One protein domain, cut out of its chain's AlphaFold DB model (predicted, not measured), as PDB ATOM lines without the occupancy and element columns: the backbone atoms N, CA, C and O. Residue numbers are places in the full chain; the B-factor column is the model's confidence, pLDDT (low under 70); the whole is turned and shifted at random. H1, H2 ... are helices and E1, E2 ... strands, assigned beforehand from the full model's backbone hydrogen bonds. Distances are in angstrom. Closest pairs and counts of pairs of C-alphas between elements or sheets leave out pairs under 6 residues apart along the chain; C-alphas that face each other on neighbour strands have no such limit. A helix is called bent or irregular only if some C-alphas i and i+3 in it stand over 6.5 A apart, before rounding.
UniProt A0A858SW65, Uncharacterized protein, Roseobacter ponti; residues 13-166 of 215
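What this domain is: This is residues 13 to 166 of the 215 residues of an uncharacterized protein of Roseobacter ponti (UniProt A0A858SW65). A small sheet of three short parallel strands lies near the middle of a set of helices: H1 and H6 graze it, and the long helix H3 runs past it, its last residues meeting H1. Beyond the ends toward which the strands point lie H2, H4 and H5. The printed part has 154 residues with three named strands and six named helices, along the chain E1 E2 H1 E3 H2 H3 H4 H5 H6; the sheet's order is E1 E2 E3. The class is mostly helix, and the whole is compact, with a radius of gyration of the C-alphas of 15.6 A and spans of 44 by 42 by 31 A.

How they stand to each other: In the sheet, inner strand E2, residues 45 to 49, has edge strand E1, residues 24 to 26, as a parallel neighbour, with N 26 and O 47 within hydrogen-bond range at 3.2 A. Edge strand E3, residues 68 to 70, is its other parallel neighbour, with N 48 and O 68 at 2.8 A. Residues 68 to 69 of E3 also pair, parallel, with residues 111 to 112. H1, residues 58 to 64, grazes the sheet with residues 59 to 63; E2, H1 and E3 form a strand-helix-strand unit, two parallel neighbour strands with a helix between, its crossover right-handed. H3, residues 85 to 108, is not on the sheet; with residues 104 to 108 alone it touches H1, the closest C-alphas being Pro 60 and Tyr 108 at 5.9 A, the same way at a steep tilt of 38 degrees, only just past shallow. H6, residues 141 to 157, grazes the sheet with residues 147 to 155. With residue 144 alone it only just touches H5, residues 128 to 137, with 3 pairs of C-alphas within 8 A, the closest Phe 132 and Ile 144 at 6.8 A, opposite ways at a steep tilt of 57 degrees. H5 touches H2, residues 74 to 77, the closest C-alphas being Leu 74 and Glu 131 at 5.6 A. H4, residues 122 to 125, and H5 meet only through their link. In H1 every O i to N i+4 pair is within hydrogen-bond range, in H3 17 of 20, in H6 11 of 13 and in H5 2 of 6, beside 4 of 7 O i to N i+3 pairs; H2 and H4 are too short for an O i to N i+4 pair.

Where its parts are: E1 begins at C-alpha 24, (295.591, 205.598, 130.114). E2 is 10.6 A long. H3 is 34.5 A long, with a kink of 29 degrees near residue 100, and begins at C-alpha 85, (318.221, 195.603, 152.324). H5, 17.2 A, is irregular, with C-alphas 134 and 137 7.0 A apart; H6, 23.7 A, is only just irregular, with C-alphas 148 and 151 6.7 A apart. H6 ends at C-alpha 157, (285.006, 211.812, 133.749).

The domain as a whole: The two C-alphas farthest apart, those of Ala 85 and Pro 166, are 47.5 A apart. The printed part has no cut; the links E1 to E2 and H3 to H4 are long. Mean pLDDT of the printed part is 75.8, and residues 13 to 44, 78 to 83 and 119 to 124 include the 44 under 70.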
ATOM      1  N   LEU A  13     286.594 203.796 144.224       29.78
ATOM      2  CA  LEU A  13     287.080 202.960 143.151       29.78
ATOM      3  C   LEU A  13     288.535 203.388 143.016       29.78
ATOM      4  O   LEU A  13     288.829 204.452 142.474       29.78
ATOM      5  N   ALA A  14     289.436 202.609 143.614       30.81
ATOM      6  CA  ALA A  14     290.851 202.718 143.314       30.81
ATOM      7  C   ALA A  14     290.974 202.838 141.789       30.81
ATOM      8  O   ALA A  14     290.493 201.966 141.061       30.81
ATOM      9  N   ALA A  15     291.548 203.939 141.306       30.91
ATOM     10  CA  ALA A  15     291.763 204.194 139.888       30.91
ATOM     11  C   ALA A  15     292.854 203.264 139.313       30.91
ATOM     12  O   ALA A  15     293.732 203.691 138.578       30.91
ATOM     13  N   SER A  16     292.832 201.976 139.660       32.53
ATOM     14  CA  SER A  16     293.815 200.971 139.259       32.53
ATOM     15  C   SER A  16     293.260 199.935 138.276       32.53
ATOM     16  O   SER A  16     293.923 198.938 137.999       32.53
ATOM     17  N   ALA A  17     292.083 200.158 137.676       30.14
ATOM     18  CA  ALA A  17     291.552 199.245 136.661       30.14
ATOM     19  C   ALA A  17     290.670 199.929 135.599       30.14
ATOM     20  O   ALA A  17     289.459 199.734 135.568       30.14
ATOM     21  N   ALA A  18     291.277 200.663 134.663       28.58
ATOM     22  CA  ALA A  18     290.669 200.917 133.354       28.58
ATOM     23  C   ALA A  18     291.666 200.523 132.255       28.58
ATOM     24  O   ALA A  18     292.697 201.158 132.050       28.58
ATOM     25  N   GLY A  19     291.385 199.385 131.617       29.91
ATOM     26  CA  GLY A  19     292.235 198.745 130.620       29.91
ATOM     27  C   GLY A  19     292.368 199.527 129.311       29.91
ATOM     28  O   GLY A  19     291.496 200.297 128.911       29.91
ATOM     29  N   ALA A  20     293.492 199.269 128.646       33.12
ATOM     30  CA  ALA A  20     293.952 199.878 127.409       33.12
ATOM     31  C   ALA A  20     292.898 199.901 126.287       33.12
ATOM     32  O   ALA A  20     292.520 198.859 125.758       33.12
ATOM     33  N   GLN A  21     292.467 201.109 125.918       32.72
ATOM     34  CA  GLN A  21     292.603 201.738 124.590       32.72
ATOM     35  C   GLN A  21     291.753 203.021 124.605       32.72
ATOM     36  O   GLN A  21     290.551 202.943 124.815       32.72
ATOM     37  N   ASP A  22     292.385 204.186 124.431       33.31
ATOM     38  CA  ASP A  22     291.799 205.550 124.413       33.31
ATOM     39  C   ASP A  22     291.713 206.332 125.743       33.31
ATOM     40  O   ASP A  22     290.868 207.206 125.905       33.31
ATOM     41  N   GLY A  23     292.641 206.098 126.674       32.84
ATOM     42  CA  GLY A  23     292.837 206.962 127.849       32.84
ATOM     43  C   GLY A  23     293.509 206.198 128.978       32.84
ATOM     44  O   GLY A  23     292.848 205.466 129.708       32.84
ATOM     45  N   LEU A  24     294.833 206.297 129.082       37.41
ATOM     46  CA  LEU A  24     295.591 205.598 130.114       37.41
ATOM     47  C   LEU A  24     295.642 206.474 131.379       37.41
ATOM     48  O   LEU A  24     296.149 207.594 131.358       37.41
ATOM     49  N   ILE A  25     295.152 205.950 132.501       39.62
ATOM     50  CA  ILE A  25     295.645 206.323 133.835       39.62
ATOM     51  C   ILE A  25     296.947 205.534 133.982       39.62
ATOM     52  O   ILE A  25     296.920 204.304 134.034       39.62
ATOM     53  N   ALA A  26     298.093 206.209 133.901       37.41
ATOM     54  CA  ALA A  26     299.395 205.557 133.839       37.41
ATOM     55  C   ALA A  26     300.212 205.910 135.075       37.41
ATOM     56  O   ALA A  26     300.600 207.058 135.273       37.41
ATOM     57  N   ALA A  27     300.556 204.900 135.865       34.69
ATOM     58  CA  ALA A  27     301.641 205.007 136.825       34.69
ATOM     59  C   ALA A  27     302.959 205.225 136.060       34.69
ATOM     60  O   ALA A  27     303.508 204.279 135.487       34.69
ATOM     61  N   ILE A  28     303.485 206.454 136.034       34.25
ATOM     62  CA  ILE A  28     304.902 206.652 135.715       34.25
ATOM     63  C   ILE A  28     305.672 206.325 136.991       34.25
ATOM     64  O   ILE A  28     305.904 207.175 137.844       34.25
ATOM     65  N   GLY A  29     306.072 205.060 137.115       31.91
ATOM     66  CA  GLY A  29     307.232 204.724 137.927       31.91
ATOM     67  C   GLY A  29     308.449 205.329 137.238       31.91
ATOM     68  O   GLY A  29     308.721 205.008 136.079       31.91
ATOM     69  N   SER A  30     309.160 206.215 137.925       33.22
ATOM     70  CA  SER A  30     310.415 206.811 137.473       33.22
ATOM     71  C   SER A  30     311.533 205.762 137.427       33.22
ATOM     72  O   SER A  30     312.490 205.852 138.185       33.22
ATOM     73  N   ASP A  31     311.401 204.720 136.604       32.28
ATOM     74  CA  ASP A  31     312.519 203.838 136.269       32.28
ATOM     75  C   ASP A  31     312.238 202.949 135.042       32.28
ATOM     76  O   ASP A  31     312.143 201.729 135.168       32.28
ATOM     77  N   ARG A  32     312.069 203.530 133.840       31.53
ATOM     78  CA  ARG A  32     312.285 202.814 132.558       31.53
ATOM     79  C   ARG A  32     312.796 203.740 131.442       31.53
ATOM     80  O   ARG A  32     312.041 204.171 130.583       31.53
ATOM     81  N   GLY A  33     314.113 203.956 131.416       30.62
ATOM     82  CA  GLY A  33     314.905 203.954 130.176       30.62
ATOM     83  C   GLY A  33     314.655 205.034 129.110       30.62
ATOM     84  O   GLY A  33     314.561 204.685 127.934       30.62
ATOM     85  N   ALA A  34     314.643 206.321 129.468       32.84
ATOM     86  CA  ALA A  34     314.890 207.382 128.487       32.84
ATOM     87  C   ALA A  34     316.414 207.553 128.275       32.84
ATOM     88  O   ALA A  34     317.139 207.715 129.258       32.84
ATOM     89  N   PRO A  35     316.931 207.522 127.030       34.25
ATOM     90  CA  PRO A  35     318.374 207.512 126.755       34.25
ATOM     91  C   PRO A  35     319.134 208.805 127.119       34.25
ATOM     92  O   PRO A  35     320.356 208.815 127.008       34.25
ATOM     93  N   GLU A  36     318.460 209.859 127.598       32.84
ATOM     94  CA  GLU A  36     319.081 211.142 127.985       32.84
ATOM     95  C   GLU A  36     318.599 211.701 129.344       32.84
ATOM     96  O   GLU A  36     318.770 212.882 129.624       32.84
ATOM     97  N   GLY A  37     318.019 210.872 130.224       36.69
ATOM     98  CA  GLY A  37     317.709 211.283 131.606       36.69
ATOM     99  C   GLY A  37     316.524 212.247 131.786       36.69
ATOM    100  O   GLY A  37     316.350 212.763 132.881       36.69
ATOM    101  N   GLY A  38     315.705 212.471 130.755       41.41
ATOM    102  CA  GLY A  38     314.474 213.264 130.853       41.41
ATOM    103  C   GLY A  38     313.219 212.421 131.108       41.41
ATOM    104  O   GLY A  38     313.103 211.296 130.610       41.41
ATOM    105  N   THR A  39     312.250 212.979 131.839       54.78
ATOM    106  CA  THR A  39     310.904 212.401 131.991       54.78
ATOM    107  C   THR A  39     310.120 212.550 130.683       54.78
ATOM    108  O   THR A  39     309.892 213.662 130.209       54.78
ATOM    109  N   VAL A  40     309.676 211.435 130.093       53.84
ATOM    110  CA  VAL A  40     308.792 211.442 128.914       53.84
ATOM    111  C   VAL A  40     307.360 211.180 129.365       53.84
ATOM    112  O   VAL A  40     307.061 210.113 129.898       53.84
ATOM    113  N   ILE A  41     306.475 212.146 129.126       60.09
ATOM    114  CA  ILE A  41     305.039 212.021 129.386       60.09
ATOM    115  C   ILE A  41     304.350 211.666 128.067       60.09
ATOM    116  O   ILE A  41     304.406 212.427 127.100       60.09
ATOM    117  N   ASP A  42     303.707 210.502 128.017       61.94
ATOM    118  CA  ASP A  42     302.875 210.113 126.877       61.94
ATOM    119  C   ASP A  42     301.596 210.971 126.852       61.94
ATOM    120  O   ASP A  42     300.901 211.114 127.859       61.94
ATOM    121  N   ALA A  43     301.273 211.538 125.687       63.16
ATOM    122  CA  ALA A  43     300.134 212.438 125.496       63.16
ATOM    123  C   ALA A  43     298.757 211.790 125.763       63.16
ATOM    124  O   ALA A  43     297.746 212.492 125.849       63.16
ATOM    125  N   SER A  44     298.681 210.463 125.883       67.31
ATOM    126  CA  SER A  44     297.472 209.717 126.251       67.31
ATOM    127  C   SER A  44     297.260 209.583 127.762       67.31
ATOM    128  O   SER A  44     296.176 209.181 128.190       67.31
ATOM    129  N   VAL A  45     298.265 209.944 128.565       71.88
ATOM    130  CA  VAL A  45     298.202 209.877 130.025       71.88
ATOM    131  C   VAL A  45     297.350 211.019 130.565       71.88
ATOM    132  O   VAL A  45     297.369 212.134 130.038       71.88
ATOM    133  N   ARG A  46     296.559 210.735 131.600       81.75
ATOM    134  CA  ARG A  46     295.716 211.736 132.280       81.75
ATOM    135  C   ARG A  46     295.977 211.853 133.781       81.75
ATOM    136  O   ARG A  46     295.737 212.913 134.344       81.75
ATOM    137  N   SER A  47     296.502 210.805 134.408       83.19
ATOM    138  CA  SER A  47     296.868 210.778 135.827       83.19
ATOM    139  C   SER A  47     298.185 210.033 135.998       83.19
ATOM    140  O   SER A  47     298.400 209.025 135.319       83.19
ATOM    141  N   ILE A  48     299.035 210.547 136.884       83.88
ATOM    142  CA  ILE A  48     300.266 209.936 137.374       83.88
ATOM    143  C   ILE A  48     299.979 209.332 138.744       83.88
ATOM    144  O   ILE A  48     299.649 210.049 139.687       83.88
ATOM    145  N   GLU A  49     300.136 208.018 138.860       84.38
ATOM    146  CA  GLU A  49     299.984 207.306 140.132       84.38
ATOM    147  C   GLU A  49     301.297 207.288 140.925       84.38
ATOM    148  O   GLU A  49     302.380 207.208 140.337       84.38
ATOM    149  N   GLN A  50     301.190 207.316 142.254       86.06
ATOM    150  CA  GLN A  50     302.263 207.438 143.243       86.06
ATOM    151  C   GLN A  50     303.029 208.759 143.109       86.06
ATOM    152  O   GLN A  50     302.889 209.642 143.951       86.06
ATOM    153  N   GLY A  51     303.817 208.906 142.040       82.25
ATOM    154  CA  GLY A  51     304.548 210.129 141.700       82.25
ATOM    155  C   GLY A  51     305.627 210.543 142.704       82.25
ATOM    156  O   GLY A  51     306.148 211.648 142.600       82.25
ATOM    157  N   ASP A  52     306.002 209.666 143.642       82.81
ATOM    158  CA  ASP A  52     306.832 210.000 144.810       82.81
ATOM    159  C   ASP A  52     308.189 210.644 144.479       82.81
ATOM    160  O   ASP A  52     308.805 211.244 145.353       82.81
ATOM    161  N   LEU A  53     308.672 210.501 143.243       84.00
ATOM    162  CA  LEU A  53     309.970 210.994 142.776       84.00
ATOM    163  C   LEU A  53     309.856 212.092 141.701       84.00
ATOM    164  O   LEU A  53     310.829 212.354 141.000       84.00
ATOM    165  N   ILE A  54     308.688 212.730 141.556       84.19
ATOM    166  CA  ILE A  54     308.536 213.937 140.727       84.19
ATOM    167  C   ILE A  54     309.451 215.045 141.265       84.19
ATOM    168  O   ILE A  54     309.502 215.302 142.470       84.19
ATOM    169  N   ASP A  55     310.135 215.725 140.351       81.44
ATOM    170  CA  ASP A  55     311.073 216.807 140.628       81.44
ATOM    171  C   ASP A  55     310.597 218.162 140.069       81.44
ATOM    172  O   ASP A  55     309.499 218.298 139.523       81.44
ATOM    173  N   ALA A  56     311.428 219.193 140.243       88.75
ATOM    174  CA  ALA A  56     311.122 220.564 139.837       88.75
ATOM    175  C   ALA A  56     311.076 220.766 138.310       88.75
ATOM    176  O   ALA A  56     310.570 221.787 137.850       88.75
ATOM    177  N   GLU A  57     311.584 219.814 137.523       84.69
ATOM    178  CA  GLU A  57     311.454 219.832 136.063       84.69
ATOM    179  C   GLU A  57     310.130 219.187 135.635       84.69
ATOM    180  O   GLU A  57     309.419 219.710 134.778       84.69
ATOM    181  N   THR A  58     309.750 218.090 136.289       82.94
ATOM    182  CA  THR A  58     308.564 217.302 135.943       82.94
ATOM    183  C   THR A  58     307.265 217.940 136.449       82.94
ATOM    184  O   THR A  58     306.257 217.928 135.739       82.94
ATOM    185  N   ALA A  59     307.261 218.534 137.647       88.69
ATOM    186  CA  ALA A  59     306.072 219.155 138.239       88.69
ATOM    187  C   ALA A  59     305.400 220.218 137.337       88.69
ATOM    188  O   ALA A  59     304.197 220.082 137.083       88.69
ATOM    189  N   PRO A  60     306.113 221.223 136.782       90.50
ATOM    190  CA  PRO A  60     305.501 222.188 135.867       90.50
ATOM    191  C   PRO A  60     305.031 221.546 134.552       90.50
ATOM    192  O   PRO A  60     303.955 221.884 134.066       90.50
ATOM    193  N   MET A  61     305.756 220.558 134.013       86.19
ATOM    194  CA  MET A  61     305.331 219.846 132.797       86.19
ATOM    195  C   MET A  61     303.989 219.130 132.980       86.19
ATOM    196  O   MET A  61     303.171 219.087 132.057       86.19
ATOM    197  N   MET A  62     303.742 218.571 134.167       87.19
ATOM    198  CA  MET A  62     302.455 217.962 134.503       87.19
ATOM    199  C   MET A  62     301.323 218.995 134.514       87.19
ATOM    200  O   MET A  62     300.234 218.688 134.031       87.19
ATOM    201  N   VAL A  63     301.574 220.208 135.020       92.75
ATOM    202  CA  VAL A  63     300.595 221.310 135.006       92.75
ATOM    203  C   VAL A  63     300.279 221.725 133.573       92.75
ATOM    204  O   VAL A  63     299.107 221.748 133.196       92.75
ATOM    205  N   ASP A  64     301.307 221.965 132.755       90.69
ATOM    206  CA  ASP A  64     301.159 222.349 131.345       90.69
ATOM    207  C   ASP A  64     300.414 221.284 130.527       90.69
ATOM    208  O   ASP A  64     299.672 221.598 129.595       90.69
ATOM    209  N   SER A  65     300.572 220.015 130.909       84.12
ATOM    210  CA  SER A  65     299.911 218.869 130.279       84.12
ATOM    211  C   SER A  65     298.521 218.566 130.856       84.12
ATOM    212  O   SER A  65     297.855 217.642 130.387       84.12
ATOM    213  N   GLY A  66     298.067 219.308 131.873       90.19
ATOM    214  CA  GLY A  66     296.774 219.094 132.528       90.19
ATOM    215  C   GLY A  66     296.654 217.748 133.251       90.19
ATOM    216  O   GLY A  66     295.553 217.203 133.343       90.19
ATOM    217  N   LEU A  67     297.771 217.194 133.729       86.06
ATOM    218  CA  LEU A  67     297.811 215.892 134.389       86.06
ATOM    219  C   LEU A  67     297.408 215.976 135.857       86.06
ATOM    220  O   LEU A  67     297.706 216.939 136.566       86.06
ATOM    221  N   TRP A  68     296.800 214.891 136.316       93.00
ATOM    222  CA  TRP A  68     296.526 214.646 137.723       93.00
ATOM    223  C   TRP A  68     297.664 213.878 138.386       93.00
ATOM    224  O   TRP A  68     298.375 213.114 137.737       93.00
ATOM    225  N   LEU A  69     297.817 214.075 139.690       91.88
ATOM    226  CA  LEU A  69     298.690 213.302 140.561       91.88
ATOM    227  C   LEU A  69     297.835 212.550 141.585       91.88
ATOM    228  O   LEU A  69     297.051 213.156 142.310       91.88
ATOM    229  N   SER A  70     298.003 211.240 141.667       91.62
ATOM    230  CA  SER A  70     297.323 210.359 142.614       91.62
ATOM    231  C   SER A  70     298.370 209.815 143.593       91.62
ATOM    232  O   SER A  70     299.008 208.806 143.300       91.62
ATOM    233  N   PRO A  71     298.652 210.513 144.710       88.06
ATOM    234  CA  PRO A  71     299.627 210.067 145.697       88.06
ATOM    235  C   PRO A  71     298.999 209.030 146.639       88.06
ATOM    236  O   PRO A  71     297.946 209.288 147.217       88.06
ATOM    237  N   GLN A  72     299.645 207.873 146.825       87.56
ATOM    238  CA  GLN A  72     299.155 206.809 147.715       87.56
ATOM    239  C   GLN A  72     300.164 206.488 148.812       87.56
ATOM    240  O   GLN A  72     301.231 205.934 148.564       87.56
ATOM    241  N   LEU A  73     299.841 206.808 150.061       87.25
ATOM    242  CA  LEU A  73     300.771 206.689 151.184       87.25
ATOM    243  C   LEU A  73     300.630 205.365 151.932       87.25
ATOM    244  O   LEU A  73     301.620 204.812 152.426       87.25
ATOM    245  N   LEU A  74     299.411 204.843 152.029       83.00
ATOM    246  CA  LEU A  74     299.080 203.673 152.830       83.00
ATOM    247  C   LEU A  74     299.728 202.395 152.302       83.00
ATOM    248  O   LEU A  74     300.183 201.585 153.111       83.00
ATOM    249  N   VAL A  75     299.830 202.224 150.980       77.19
ATOM    250  CA  VAL A  75     300.442 201.030 150.369       77.19
ATOM    251  C   VAL A  75     301.875 200.797 150.874       77.19
ATOM    252  O   VAL A  75     302.292 199.661 151.089       77.19
ATOM    253  N   TYR A  76     302.597 201.866 151.223       75.44
ATOM    254  CA  TYR A  76     303.965 201.784 151.742       75.44
ATOM    255  C   TYR A  76     304.051 201.407 153.221       75.44
ATOM    256  O   TYR A  76     305.100 200.962 153.686       75.44
ATOM    257  N   ARG A  77     302.949 201.535 153.966       72.38
ATOM    258  CA  ARG A  77     302.840 201.097 155.366       72.38
ATOM    259  C   ARG A  77     302.422 199.633 155.491       72.38
ATOM    260  O   ARG A  77     302.568 199.056 156.563       72.38
ATOM    261  N   ALA A  78     301.912 199.039 154.412       66.06
ATOM    262  CA  ALA A  78     301.466 197.648 154.375       66.06
ATOM    263  C   ALA A  78     302.598 196.642 154.090       66.06
ATOM    264  O   ALA A  78     302.366 195.432 154.114       66.06
ATOM    265  N   PHE A  79     303.822 197.112 153.827       65.31
ATOM    266  CA  PHE A  79     304.955 196.221 153.602       65.31
ATOM    267  C   PHE A  79     305.434 195.556 154.903       65.31
ATOM    268  O   PHE A  79     305.502 196.210 155.946       65.31
ATOM    269  N   PRO A  80     305.810 194.267 154.856       64.94
ATOM    270  CA  PRO A  80     306.293 193.562 156.032       64.94
ATOM    271  C   PRO A  80     307.672 194.091 156.478       64.94
ATOM    272  O   PRO A  80     308.438 194.603 155.665       64.94
ATOM    273  N   PRO A  81     308.016 193.991 157.772       62.44
ATOM    274  CA  PRO A  81     309.250 194.559 158.323       62.44
ATOM    275  C   PRO A  81     310.531 193.814 157.904       62.44
ATOM    276  O   PRO A  81     311.631 194.288 158.176       62.44
ATOM    277  N   ASP A  82     310.414 192.653 157.259       69.81
ATOM    278  CA  ASP A  82     311.512 191.760 156.869       69.81
ATOM    279  C   ASP A  82     311.988 191.965 155.421       69.81
ATOM    280  O   ASP A  82     312.589 191.081 154.805       69.81
ATOM    281  N   LEU A  83     311.752 193.152 154.864       67.50
ATOM    282  CA  LEU A  83     312.257 193.502 153.546       67.50
ATOM    283  C   LEU A  83     313.789 193.431 153.519       67.50
ATOM    284  O   LEU A  83     314.483 194.087 154.294       67.50
ATOM    285  N   GLY A  84     314.332 192.651 152.580       78.62
ATOM    286  CA  GLY A  84     315.770 192.637 152.312       78.62
ATOM    287  C   GLY A  84     316.306 194.045 152.018       78.62
ATOM    288  O   GLY A  84     315.576 194.904 151.520       78.62
ATOM    289  N   ALA A  85     317.595 194.273 152.291       82.00
ATOM    290  CA  ALA A  85     318.221 195.603 152.324       82.00
ATOM    291  C   ALA A  85     317.913 196.505 151.110       82.00
ATOM    292  O   ALA A  85     317.680 197.697 151.280       82.00
ATOM    293  N   VAL A  86     317.847 195.936 149.902       79.06
ATOM    294  CA  VAL A  86     317.519 196.676 148.667       79.06
ATOM    295  C   VAL A  86     316.129 197.316 148.732       79.06
ATOM    296  O   VAL A  86     315.968 198.482 148.388       79.06
ATOM    297  N   ARG A  87     315.121 196.575 149.200       76.06
ATOM    298  CA  ARG A  87     313.741 197.077 149.283       76.06
ATOM    299  C   ARG A  87     313.580 198.102 150.401       76.06
ATOM    300  O   ARG A  87     312.826 199.054 150.240       76.06
ATOM    301  N   LEU A  88     314.311 197.932 151.504       81.88
ATOM    302  CA  LEU A  88     314.341 198.924 152.578       81.88
ATOM    303  C   LEU A  88     314.927 200.256 152.091       81.88
ATOM    304  O   LEU A  88     314.410 201.316 152.434       81.88
ATOM    305  N   GLU A  89     315.978 200.208 151.273       81.75
ATOM    306  CA  GLU A  89     316.560 201.414 150.684       81.75
ATOM    307  C   GLU A  89     315.607 202.082 149.688       81.75
ATOM    308  O   GLU A  89     315.395 203.289 149.749       81.75
ATOM    309  N   GLN A  90     314.934 201.301 148.839       78.50
ATOM    310  CA  GLN A  90     313.889 201.822 147.948       78.50
ATOM    311  C   GLN A  90     312.766 202.523 148.715       78.50
ATOM    312  O   GLN A  90     312.358 203.618 148.337       78.50
ATOM    313  N   GLN A  91     312.309 201.949 149.829       80.88
ATOM    314  CA  GLN A  91     311.314 202.602 150.681       80.88
ATOM    315  C   GLN A  91     311.812 203.915 151.280       80.88
ATOM    316  O   GLN A  91     311.037 204.865 151.369       80.88
ATOM    317  N   ARG A  92     313.086 203.990 151.683       82.88
ATOM    318  CA  ARG A  92     313.686 205.235 152.179       82.88
ATOM    319  C   ARG A  92     313.726 206.312 151.103       82.88
ATOM    320  O   ARG A  92     313.338 207.440 151.387       82.88
ATOM    321  N   MET A  93     314.151 205.958 149.891       82.06
ATOM    322  CA  MET A  93     314.176 206.885 148.756       82.06
ATOM    323  C   MET A  93     312.777 207.414 148.445       82.06
ATOM    324  O   MET A  93     312.591 208.618 148.331       82.06
ATOM    325  N   VAL A  94     311.782 206.528 148.390       82.62
ATOM    326  CA  VAL A  94     310.384 206.897 148.145       82.62
ATOM    327  C   VAL A  94     309.824 207.786 149.263       82.62
ATOM    328  O   VAL A  94     309.165 208.786 148.991       82.62
ATOM    329  N   ALA A  95     310.109 207.468 150.528       83.25
ATOM    330  CA  ALA A  95     309.678 208.290 151.656       83.25
ATOM    331  C   ALA A  95     310.285 209.703 151.606       83.25
ATOM    332  O   ALA A  95     309.558 210.673 151.781       83.25
ATOM    333  N   ALA A  96     311.585 209.822 151.317       86.06
ATOM    334  CA  ALA A  96     312.250 211.115 151.148       86.06
ATOM    335  C   ALA A  96     311.752 211.874 149.905       86.06
ATOM    336  O   ALA A  96     311.640 213.100 149.919       86.06
ATOM    337  N   GLY A  97     311.419 211.142 148.841       87.00
ATOM    338  CA  GLY A  97     310.817 211.679 147.630       87.00
ATOM    339  C   GLY A  97     309.522 212.436 147.913       87.00
ATOM    340  O   GLY A  97     309.376 213.572 147.481       87.00
ATOM    341  N   ARG A  98     308.632 211.888 148.746       87.12
ATOM    342  CA  ARG A  98     307.360 212.533 149.134       87.12
ATOM    343  C   ARG A  98     307.527 213.885 149.801       87.12
ATOM    344  O   ARG A  98     306.778 214.813 149.498       87.12
ATOM    345  N   ASP A  99     308.515 213.991 150.685       89.25
ATOM    346  CA  ASP A  99     308.842 215.244 151.367       89.25
ATOM    347  C   ASP A  99     309.290 216.331 150.378       89.25
ATOM    348  O   ASP A  99     309.235 217.513 150.705       89.25
ATOM    349  N   THR A 100     309.670 215.941 149.157       90.56
ATOM    350  CA  THR A 100     309.988 216.834 148.037       90.56
ATOM    351  C   THR A 100     308.794 217.012 147.090       90.56
ATOM    352  O   THR A 100     308.413 218.140 146.779       90.56
ATOM    353  N   MET A 101     308.155 215.914 146.680       91.62
ATOM    354  CA  MET A 101     307.044 215.877 145.728       91.62
ATOM    355  C   MET A 101     305.871 216.748 146.180       91.62
ATOM    356  O   MET A 101     305.373 217.548 145.395       91.62
ATOM    357  N   PHE A 102     305.403 216.620 147.427       94.62
ATOM    358  CA  PHE A 102     304.209 217.347 147.872       94.62
ATOM    359  C   PHE A 102     304.405 218.871 147.938       94.62
ATOM    360  O   PHE A 102     303.510 219.593 147.483       94.62
ATOM    361  N   PRO A 103     305.526 219.401 148.471       94.75
ATOM    362  CA  PRO A 103     305.830 220.823 148.344       94.75
ATOM    363  C   PRO A 103     305.872 221.311 146.895       94.75
ATOM    364  O   PRO A 103     305.240 222.325 146.613       94.75
ATOM    365  N   LEU A 104     306.528 220.580 145.985       94.50
ATOM    366  CA  LEU A 104     306.587 220.946 144.564       94.50
ATOM    367  C   LEU A 104     305.198 220.935 143.920       94.50
ATOM    368  O   LEU A 104     304.807 221.907 143.280       94.50
ATOM    369  N   ALA A 105     304.417 219.878 144.151       94.25
ATOM    370  CA  ALA A 105     303.056 219.758 143.641       94.25
ATOM    371  C   ALA A 105     302.183 220.941 144.084       94.25
ATOM    372  O   ALA A 105     301.404 221.484 143.301       94.25
ATOM    373  N   ARG A 106     302.341 221.390 145.334       94.75
ATOM    374  CA  ARG A 106     301.653 222.580 145.841       94.75
ATOM    375  C   ARG A 106     302.186 223.870 145.218       94.75
ATOM    376  O   ARG A 106     301.384 224.736 144.888       94.75
ATOM    377  N   GLU A 107     303.504 224.014 145.106       96.06
ATOM    378  CA  GLU A 107     304.168 225.207 144.568       96.06
ATOM    379  C   GLU A 107     303.753 225.485 143.121       96.06
ATOM    380  O   GLU A 107     303.373 226.611 142.800       96.06
ATOM    381  N   TYR A 108     303.761 224.457 142.274       96.44
ATOM    382  CA  TYR A 108     303.404 224.579 140.861       96.44
ATOM    383  C   TYR A 108     301.896 224.481 140.600       96.44
ATOM    384  O   TYR A 108     301.442 224.812 139.508       96.44
ATOM    385  N   GLY A 109     301.100 224.081 141.595       95.56
ATOM    386  CA  GLY A 109     299.648 223.960 141.456       95.56
ATOM    387  C   GLY A 109     299.207 222.696 140.716       95.56
ATOM    388  O   GLY A 109     298.187 222.708 140.026       95.56
ATOM    389  N   ASN A 110     299.959 221.601 140.853       95.38
ATOM    390  CA  ASN A 110     299.568 220.293 140.345       95.38
ATOM    391  C   ASN A 110     298.229 219.860 140.948       95.38
ATOM    392  O   ASN A 110     298.008 219.939 142.160       95.38
ATOM    393  N   LYS A 111     297.332 219.359 140.095       95.31
ATOM    394  CA  LYS A 111     296.057 218.809 140.542       95.31
ATOM    395  C   LYS A 111     296.278 217.446 141.196       95.31
ATOM    396  O   LYS A 111     296.957 216.597 140.624       95.31
ATOM    397  N   THR A 112     295.670 217.215 142.356       95.19
ATOM    398  CA  THR A 112     295.798 215.949 143.095       95.19
ATOM    399  C   THR A 112     294.457 215.235 143.251       95.19
ATOM    400  O   THR A 112     293.432 215.896 143.431       95.19
ATOM    401  N   VAL A 113     294.462 213.904 143.250       94.81
ATOM    402  CA  VAL A 113     293.301 213.043 143.543       94.81
ATOM    403  C   VAL A 113     293.596 212.067 144.671       94.81
ATOM    404  O   VAL A 113     294.748 211.833 145.012       94.81
ATOM    405  N   PHE A 114     292.553 211.493 145.261       93.38
ATOM    406  CA  PHE A 114     292.702 210.497 146.315       93.38
ATOM    407  C   PHE A 114     292.879 209.088 145.735       93.38
ATOM    408  O   PHE A 114     292.079 208.649 144.909       93.38
ATOM    409  N   GLY A 115     293.859 208.343 146.240       89.25
ATOM    410  CA  GLY A 115     294.061 206.932 145.924       89.25
ATOM    411  C   GLY A 115     294.739 206.204 147.081       89.25
ATOM    412  O   GLY A 115     295.420 206.820 147.890       89.25
ATOM    413  N   THR A 116     294.560 204.885 147.172       86.69
ATOM    414  CA  THR A 116     295.137 204.082 148.270       86.69
ATOM    415  C   THR A 116     296.163 203.054 147.799       86.69
ATOM    416  O   THR A 116     297.035 202.670 148.575       86.69
ATOM    417  N   ASP A 117     296.041 202.593 146.547       83.31
ATOM    418  CA  ASP A 117     296.817 201.489 145.957       83.31
ATOM    419  C   ASP A 117     296.834 200.218 146.838       83.31
ATOM    420  O   ASP A 117     297.750 199.394 146.825       83.31
ATOM    421  N   VAL A 118     295.782 200.039 147.643       77.50
ATOM    422  CA  VAL A 118     295.582 198.826 148.433       77.50
ATOM    423  C   VAL A 118     295.016 197.749 147.514       77.50
ATOM    424  O   VAL A 118     293.857 197.808 147.107       77.50
ATOM    425  N   VAL A 119     295.832 196.743 147.200       69.50
ATOM    426  CA  VAL A 119     295.473 195.682 146.253       69.50
ATOM    427  C   VAL A 119     295.399 194.295 146.916       69.50
ATOM    428  O   VAL A 119     296.233 193.920 147.738       69.50
ATOM    429  N   VAL A 120     294.396 193.503 146.513       57.59
ATOM    430  CA  VAL A 120     294.284 192.027 146.646       57.59
ATOM    431  C   VAL A 120     294.150 191.425 148.063       57.59
ATOM    432  O   VAL A 120     293.710 190.281 148.175       57.59
ATOM    433  N   ASN A 121     294.441 192.137 149.157       68.75
ATOM    434  CA  ASN A 121     294.322 191.585 150.517       68.75
ATOM    435  C   ASN A 121     293.107 192.158 151.290       68.75
ATOM    436  O   ASN A 121     293.118 193.327 151.676       68.75
ATOM    437  N   PRO A 122     292.080 191.339 151.609       68.19
ATOM    438  CA  PRO A 122     290.904 191.785 152.366       68.19
ATOM    439  C   PRO A 122     291.239 192.430 153.719       68.19
ATOM    440  O   PRO A 122     290.575 193.377 154.138       68.19
ATOM    441  N   GLY A 123     292.294 191.955 154.390       69.69
ATOM    442  CA  GLY A 123     292.753 192.501 155.667       69.69
ATOM    443  C   GLY A 123     293.432 193.866 155.550       69.69
ATOM    444  O   GLY A 123     293.506 194.589 156.538       69.69
ATOM    445  N   THR A 124     293.908 194.256 154.365       69.00
ATOM    446  CA  THR A 124     294.408 195.618 154.119       69.00
ATOM    447  C   THR A 124     293.317 196.533 153.578       69.00
ATOM    448  O   THR A 124     293.373 197.730 153.837       69.00
ATOM    449  N   CYS A 125     292.286 195.998 152.910       73.25
ATOM    450  CA  CYS A 125     291.137 196.791 152.455       73.25
ATOM    451  C   CYS A 125     290.409 197.478 153.618       73.25
ATOM    452  O   CYS A 125     290.023 198.634 153.491       73.25
ATOM    453  N   VAL A 126     290.301 196.829 154.786       78.00
ATOM    454  CA  VAL A 126     289.722 197.468 155.990       78.00
ATOM    455  C   VAL A 126     290.527 198.675 156.478       78.00
ATOM    456  O   VAL A 126     290.007 199.511 157.205       78.00
ATOM    457  N   ALA A 127     291.800 198.778 156.091       83.12
ATOM    458  CA  ALA A 127     292.666 199.887 156.459       83.12
ATOM    459  C   ALA A 127     292.678 201.012 155.414       83.12
ATOM    460  O   ALA A 127     293.311 202.028 155.681       83.12
ATOM    461  N   GLN A 128     292.003 200.870 154.264       86.75
ATOM    462  CA  GLN A 128     292.094 201.821 153.145       86.75
ATOM    463  C   GLN A 128     291.741 203.260 153.547       86.75
ATOM    464  O   GLN A 128     292.384 204.207 153.103       86.75
ATOM    465  N   ASN A 129     290.786 203.424 154.466       90.81
ATOM    466  CA  ASN A 129     290.371 204.738 154.945       90.81
ATOM    467  C   ASN A 129     291.459 205.452 155.766       90.81
ATOM    468  O   ASN A 129     291.402 206.667 155.924       90.81
ATOM    469  N   LYS A 130     292.498 204.746 156.233       91.50
ATOM    470  CA  LYS A 130     293.654 205.370 156.900       91.50
ATOM    471  C   LYS A 130     294.479 206.261 155.971       91.50
ATOM    472  O   LYS A 130     295.336 207.017 156.434       91.50
ATOM    473  N   GLU A 131     294.242 206.199 154.662       92.31
ATOM    474  CA  GLU A 131     294.816 207.152 153.712       92.31
ATOM    475  C   GLU A 131     294.386 208.595 154.039       92.31
ATOM    476  O   GLU A 131     295.221 209.496 153.999       92.31
ATOM    477  N   PHE A 132     293.137 208.812 154.491       94.44
ATOM    478  CA  PHE A 132     292.631 210.140 154.868       94.44
ATOM    479  C   PHE A 132     293.531 210.835 155.893       94.44
ATOM    480  O   PHE A 132     293.956 211.968 155.676       94.44
ATOM    481  N   ALA A 133     293.873 210.159 156.994       93.94
ATOM    482  CA  ALA A 133     294.762 210.741 157.996       93.94
ATOM    483  C   ALA A 133     296.230 210.756 157.544       93.94
ATOM    484  O   ALA A 133     296.999 211.616 157.971       93.94
ATOM    485  N   SER A 134     296.637 209.830 156.670       92.50
ATOM    486  CA  SER A 134     298.015 209.766 156.166       92.50
ATOM    487  C   SER A 134     298.402 211.012 155.365       92.50
ATOM    488  O   SER A 134     299.561 211.417 155.408       92.50
ATOM    489  N   LEU A 135     297.433 211.662 154.717       93.75
ATOM    490  CA  LEU A 135     297.622 212.875 153.919       93.75
ATOM    491  C   LEU A 135     297.726 214.172 154.750       93.75
ATOM    492  O   LEU A 135     298.127 215.206 154.212       93.75
ATOM    493  N   LEU A 136     297.427 214.146 156.058       94.31
ATOM    494  CA  LEU A 136     297.419 215.341 156.924       94.31
ATOM    495  C   LEU A 136     298.776 216.053 157.036       94.31
ATOM    496  O   LEU A 136     298.818 217.236 157.367       94.31
ATOM    497  N   GLY A 137     299.884 215.365 156.743       92.69
ATOM    498  CA  GLY A 137     301.208 215.994 156.681       92.69
ATOM    499  C   GLY A 137     301.333 217.043 155.569       92.69
ATOM    500  O   GLY A 137     302.136 217.970 155.683       92.69
ATOM    501  N   TRP A 138     300.515 216.937 154.516       93.94
ATOM    502  CA  TRP A 138     300.651 217.735 153.294       93.94
ATOM    503  C   TRP A 138     299.356 218.390 152.820       93.94
ATOM    504  O   TRP A 138     299.402 219.246 151.939       93.94
ATOM    505  N   PHE A 139     298.203 218.067 153.391       95.50
ATOM    506  CA  PHE A 139     296.938 218.656 152.964       95.50
ATOM    507  C   PHE A 139     296.061 219.025 154.151       95.50
ATOM    508  O   PHE A 139     296.087 218.392 155.205       95.50
ATOM    509  N   THR A 140     295.254 220.067 153.964       97.06
ATOM    510  CA  THR A 140     294.181 220.394 154.904       97.06
ATOM    511  C   THR A 140     293.050 219.372 154.773       97.06
ATOM    512  O   THR A 140     292.869 218.816 153.686       97.06
ATOM    513  N   PRO A 141     292.214 219.174 155.809       97.62
ATOM    514  CA  PRO A 141     291.024 218.331 155.703       97.62
ATOM    515  C   PRO A 141     290.138 218.666 154.494       97.62
ATOM    516  O   PRO A 141     289.716 217.777 153.762       97.62
ATOM    517  N   ALA A 142     289.935 219.958 154.213       97.19
ATOM    518  CA  ALA A 142     289.198 220.408 153.031       97.19
ATOM    519  C   ALA A 142     289.861 219.968 151.713       97.19
ATOM    520  O   ALA A 142     289.173 219.516 150.801       97.19
ATOM    521  N   GLY A 143     291.192 220.066 151.613       96.56
ATOM    522  CA  GLY A 143     291.937 219.622 150.435       96.56
ATOM    523  C   GLY A 143     291.904 218.105 150.242       96.56
ATOM    524  O   GLY A 143     291.837 217.638 149.111       96.56
ATOM    525  N   ILE A 144     291.909 217.331 151.327       96.69
ATOM    526  CA  ILE A 144     291.784 215.867 151.276       96.69
ATOM    527  C   ILE A 144     290.359 215.466 150.867       96.69
ATOM    528  O   ILE A 144     290.185 214.591 150.025       96.69
ATOM    529  N   LEU A 145     289.331 216.133 151.400       96.75
ATOM    530  CA  LEU A 145     287.949 215.908 150.973       96.75
ATOM    531  C   LEU A 145     287.764 216.257 149.495       96.75
ATOM    532  O   LEU A 145     287.152 215.475 148.777       96.75
ATOM    533  N   ALA A 146     288.326 217.369 149.013       96.19
ATOM    534  CA  ALA A 146     288.279 217.723 147.594       96.19
ATOM    535  C   ALA A 146     288.967 216.660 146.722       96.19
ATOM    536  O   ALA A 146     288.396 216.250 145.713       96.19
ATOM    537  N   GLN A 147     290.133 216.158 147.152       95.56
ATOM    538  CA  GLN A 147     290.825 215.036 146.512       95.56
ATOM    539  C   GLN A 147     289.946 213.792 146.426       95.56
ATOM    540  O   GLN A 147     289.882 213.190 145.365       95.56
ATOM    541  N   ALA A 148     289.270 213.416 147.514       94.94
ATOM    542  CA  ALA A 148     288.421 212.229 147.547       94.94
ATOM    543  C   ALA A 148     287.131 212.399 146.741       94.94
ATOM    544  O   ALA A 148     286.625 211.426 146.203       94.94
ATOM    545  N   THR A 149     286.604 213.618 146.642       94.69
ATOM    546  CA  THR A 149     285.269 213.889 146.101       94.69
ATOM    547  C   THR A 149     285.342 214.538 144.718       94.69
ATOM    548  O   THR A 149     285.477 213.829 143.722       94.69
ATOM    549  N   ALA A 150     285.280 215.867 144.635       93.81
ATOM    550  CA  ALA A 150     285.178 216.612 143.381       93.81
ATOM    551  C   ALA A 150     286.313 216.294 142.391       93.81
ATOM    552  O   ALA A 150     286.055 216.106 141.204       93.81
ATOM    553  N   ASN A 151     287.553 216.184 142.877       95.19
ATOM    554  CA  ASN A 151     288.719 215.939 142.030       95.19
ATOM    555  C   ASN A 151     288.693 214.529 141.424       95.19
ATOM    556  O   ASN A 151     288.882 214.371 140.219       95.19
ATOM    557  N   THR A 152     288.411 213.505 142.235       91.00
ATOM    558  CA  THR A 152     288.231 212.133 141.737       91.00
ATOM    559  C   THR A 152     287.039 212.037 140.786       91.00
ATOM    560  O   THR A 152     287.116 211.316 139.795       91.00
ATOM    561  N   GLY A 153     285.968 212.804 141.021       90.56
ATOM    562  CA  GLY A 153     284.851 212.931 140.082       90.56
ATOM    563  C   GLY A 153     285.276 213.480 138.713       90.56
ATOM    564  O   GLY A 153     284.891 212.925 137.685       90.56
ATOM    565  N   GLU A 154     286.121 214.518 138.682       91.38
ATOM    566  CA  GLU A 154     286.683 215.065 137.436       91.38
ATOM    567  C   GLU A 154     287.576 214.033 136.732       91.38
ATOM    568  O   GLU A 154     287.431 213.824 135.528       91.38
ATOM    569  N   VAL A 155     288.439 213.322 137.471       88.44
ATOM    570  CA  VAL A 155     289.284 212.253 136.909       88.44
ATOM    571  C   VAL A 155     288.464 211.092 136.361       88.44
ATOM    572  O   VAL A 155     288.771 210.594 135.277       88.44
ATOM    573  N   LEU A 156     287.397 210.680 137.044       86.00
ATOM    574  CA  LEU A 156     286.498 209.639 136.551       86.00
ATOM    575  C   LEU A 156     285.902 210.030 135.191       86.00
ATOM    576  O   LEU A 156     285.854 209.203 134.280       86.00
ATOM    577  N   HIS A 157     285.543 211.304 135.011       85.31
ATOM    578  CA  HIS A 157     285.006 211.812 133.749       85.31
ATOM    579  C   HIS A 157     286.026 211.785 132.596       85.31
ATOM    580  O   HIS A 157     285.640 211.654 131.433       85.31
ATOM    581  N   LEU A 158     287.333 211.809 132.889       84.62
ATOM    582  CA  LEU A 158     288.383 211.630 131.872       84.62
ATOM    583  C   LEU A 158     288.365 210.230 131.241       84.62
ATOM    584  O   LEU A 158     288.965 210.038 130.186       84.62
ATOM    585  N   SER A 159     287.662 209.270 131.849       79.00
ATOM    586  CA  SER A 159     287.463 207.925 131.293       79.00
ATOM    587  C   SER A 159     286.417 207.882 130.166       79.00
ATOM    588  O   SER A 159     286.215 206.823 129.565       79.00
ATOM    589  N   GLY A 160     285.753 209.005 129.863       81.75
ATOM    590  CA  GLY A 160     284.764 209.117 128.788       81.75
ATOM    591  C   GLY A 160     283.633 208.097 128.931       81.75
ATOM    592  O   GLY A 160     283.131 207.869 130.030       81.75
ATOM    593  N   ASP A 161     283.288 207.425 127.830       81.50
ATOM    594  CA  ASP A 161     282.219 206.414 127.766       81.50
ATOM    595  C   ASP A 161     282.447 205.190 128.675       81.50
ATOM    596  O   ASP A 161     281.547 204.370 128.855       81.50
ATOM    597  N   ARG A 162     283.648 205.037 129.254       78.50
ATOM    598  CA  ARG A 162     283.932 203.992 130.248       78.50
ATOM    599  C   ARG A 162     283.505 204.369 131.660       78.50
ATOM    600  O   ARG A 162     283.481 203.487 132.515       78.50
ATOM    601  N   SER A 163     283.200 205.640 131.925       81.62
ATOM    602  CA  SER A 163     282.633 206.036 133.211       81.62
ATOM    603  C   SER A 163     281.231 205.431 133.346       81.62
ATOM    604  O   SER A 163     280.364 205.735 132.525       81.62
ATOM    605  N   PRO A 164     280.959 204.616 134.383       77.69
ATOM    606  CA  PRO A 164     279.607 204.130 134.635       77.69
ATOM    607  C   PRO A 164     278.693 205.224 135.212       77.69
ATOM    608  O   PRO A 164     277.487 205.017 135.302       77.69
ATOM    609  N   TYR A 165     279.251 206.385 135.577       81.12
ATOM    610  CA  TYR A 165     278.533 207.513 136.160       81.12
ATOM    611  C   TYR A 165     278.426 208.670 135.149       81.12
ATOM    612  O   TYR A 165     279.423 209.364 134.913       81.12
ATOM    613  N   PRO A 166     277.249 208.902 134.536       83.88
ATOM    614  CA  PRO A 166     277.002 210.081 133.704       83.88
ATOM    615  C   PRO A 166     276.742 211.319 134.576       83.88
ATOM    616  O   PRO A 166     276.045 211.202 135.567       83.88
TER     617      PRO A 166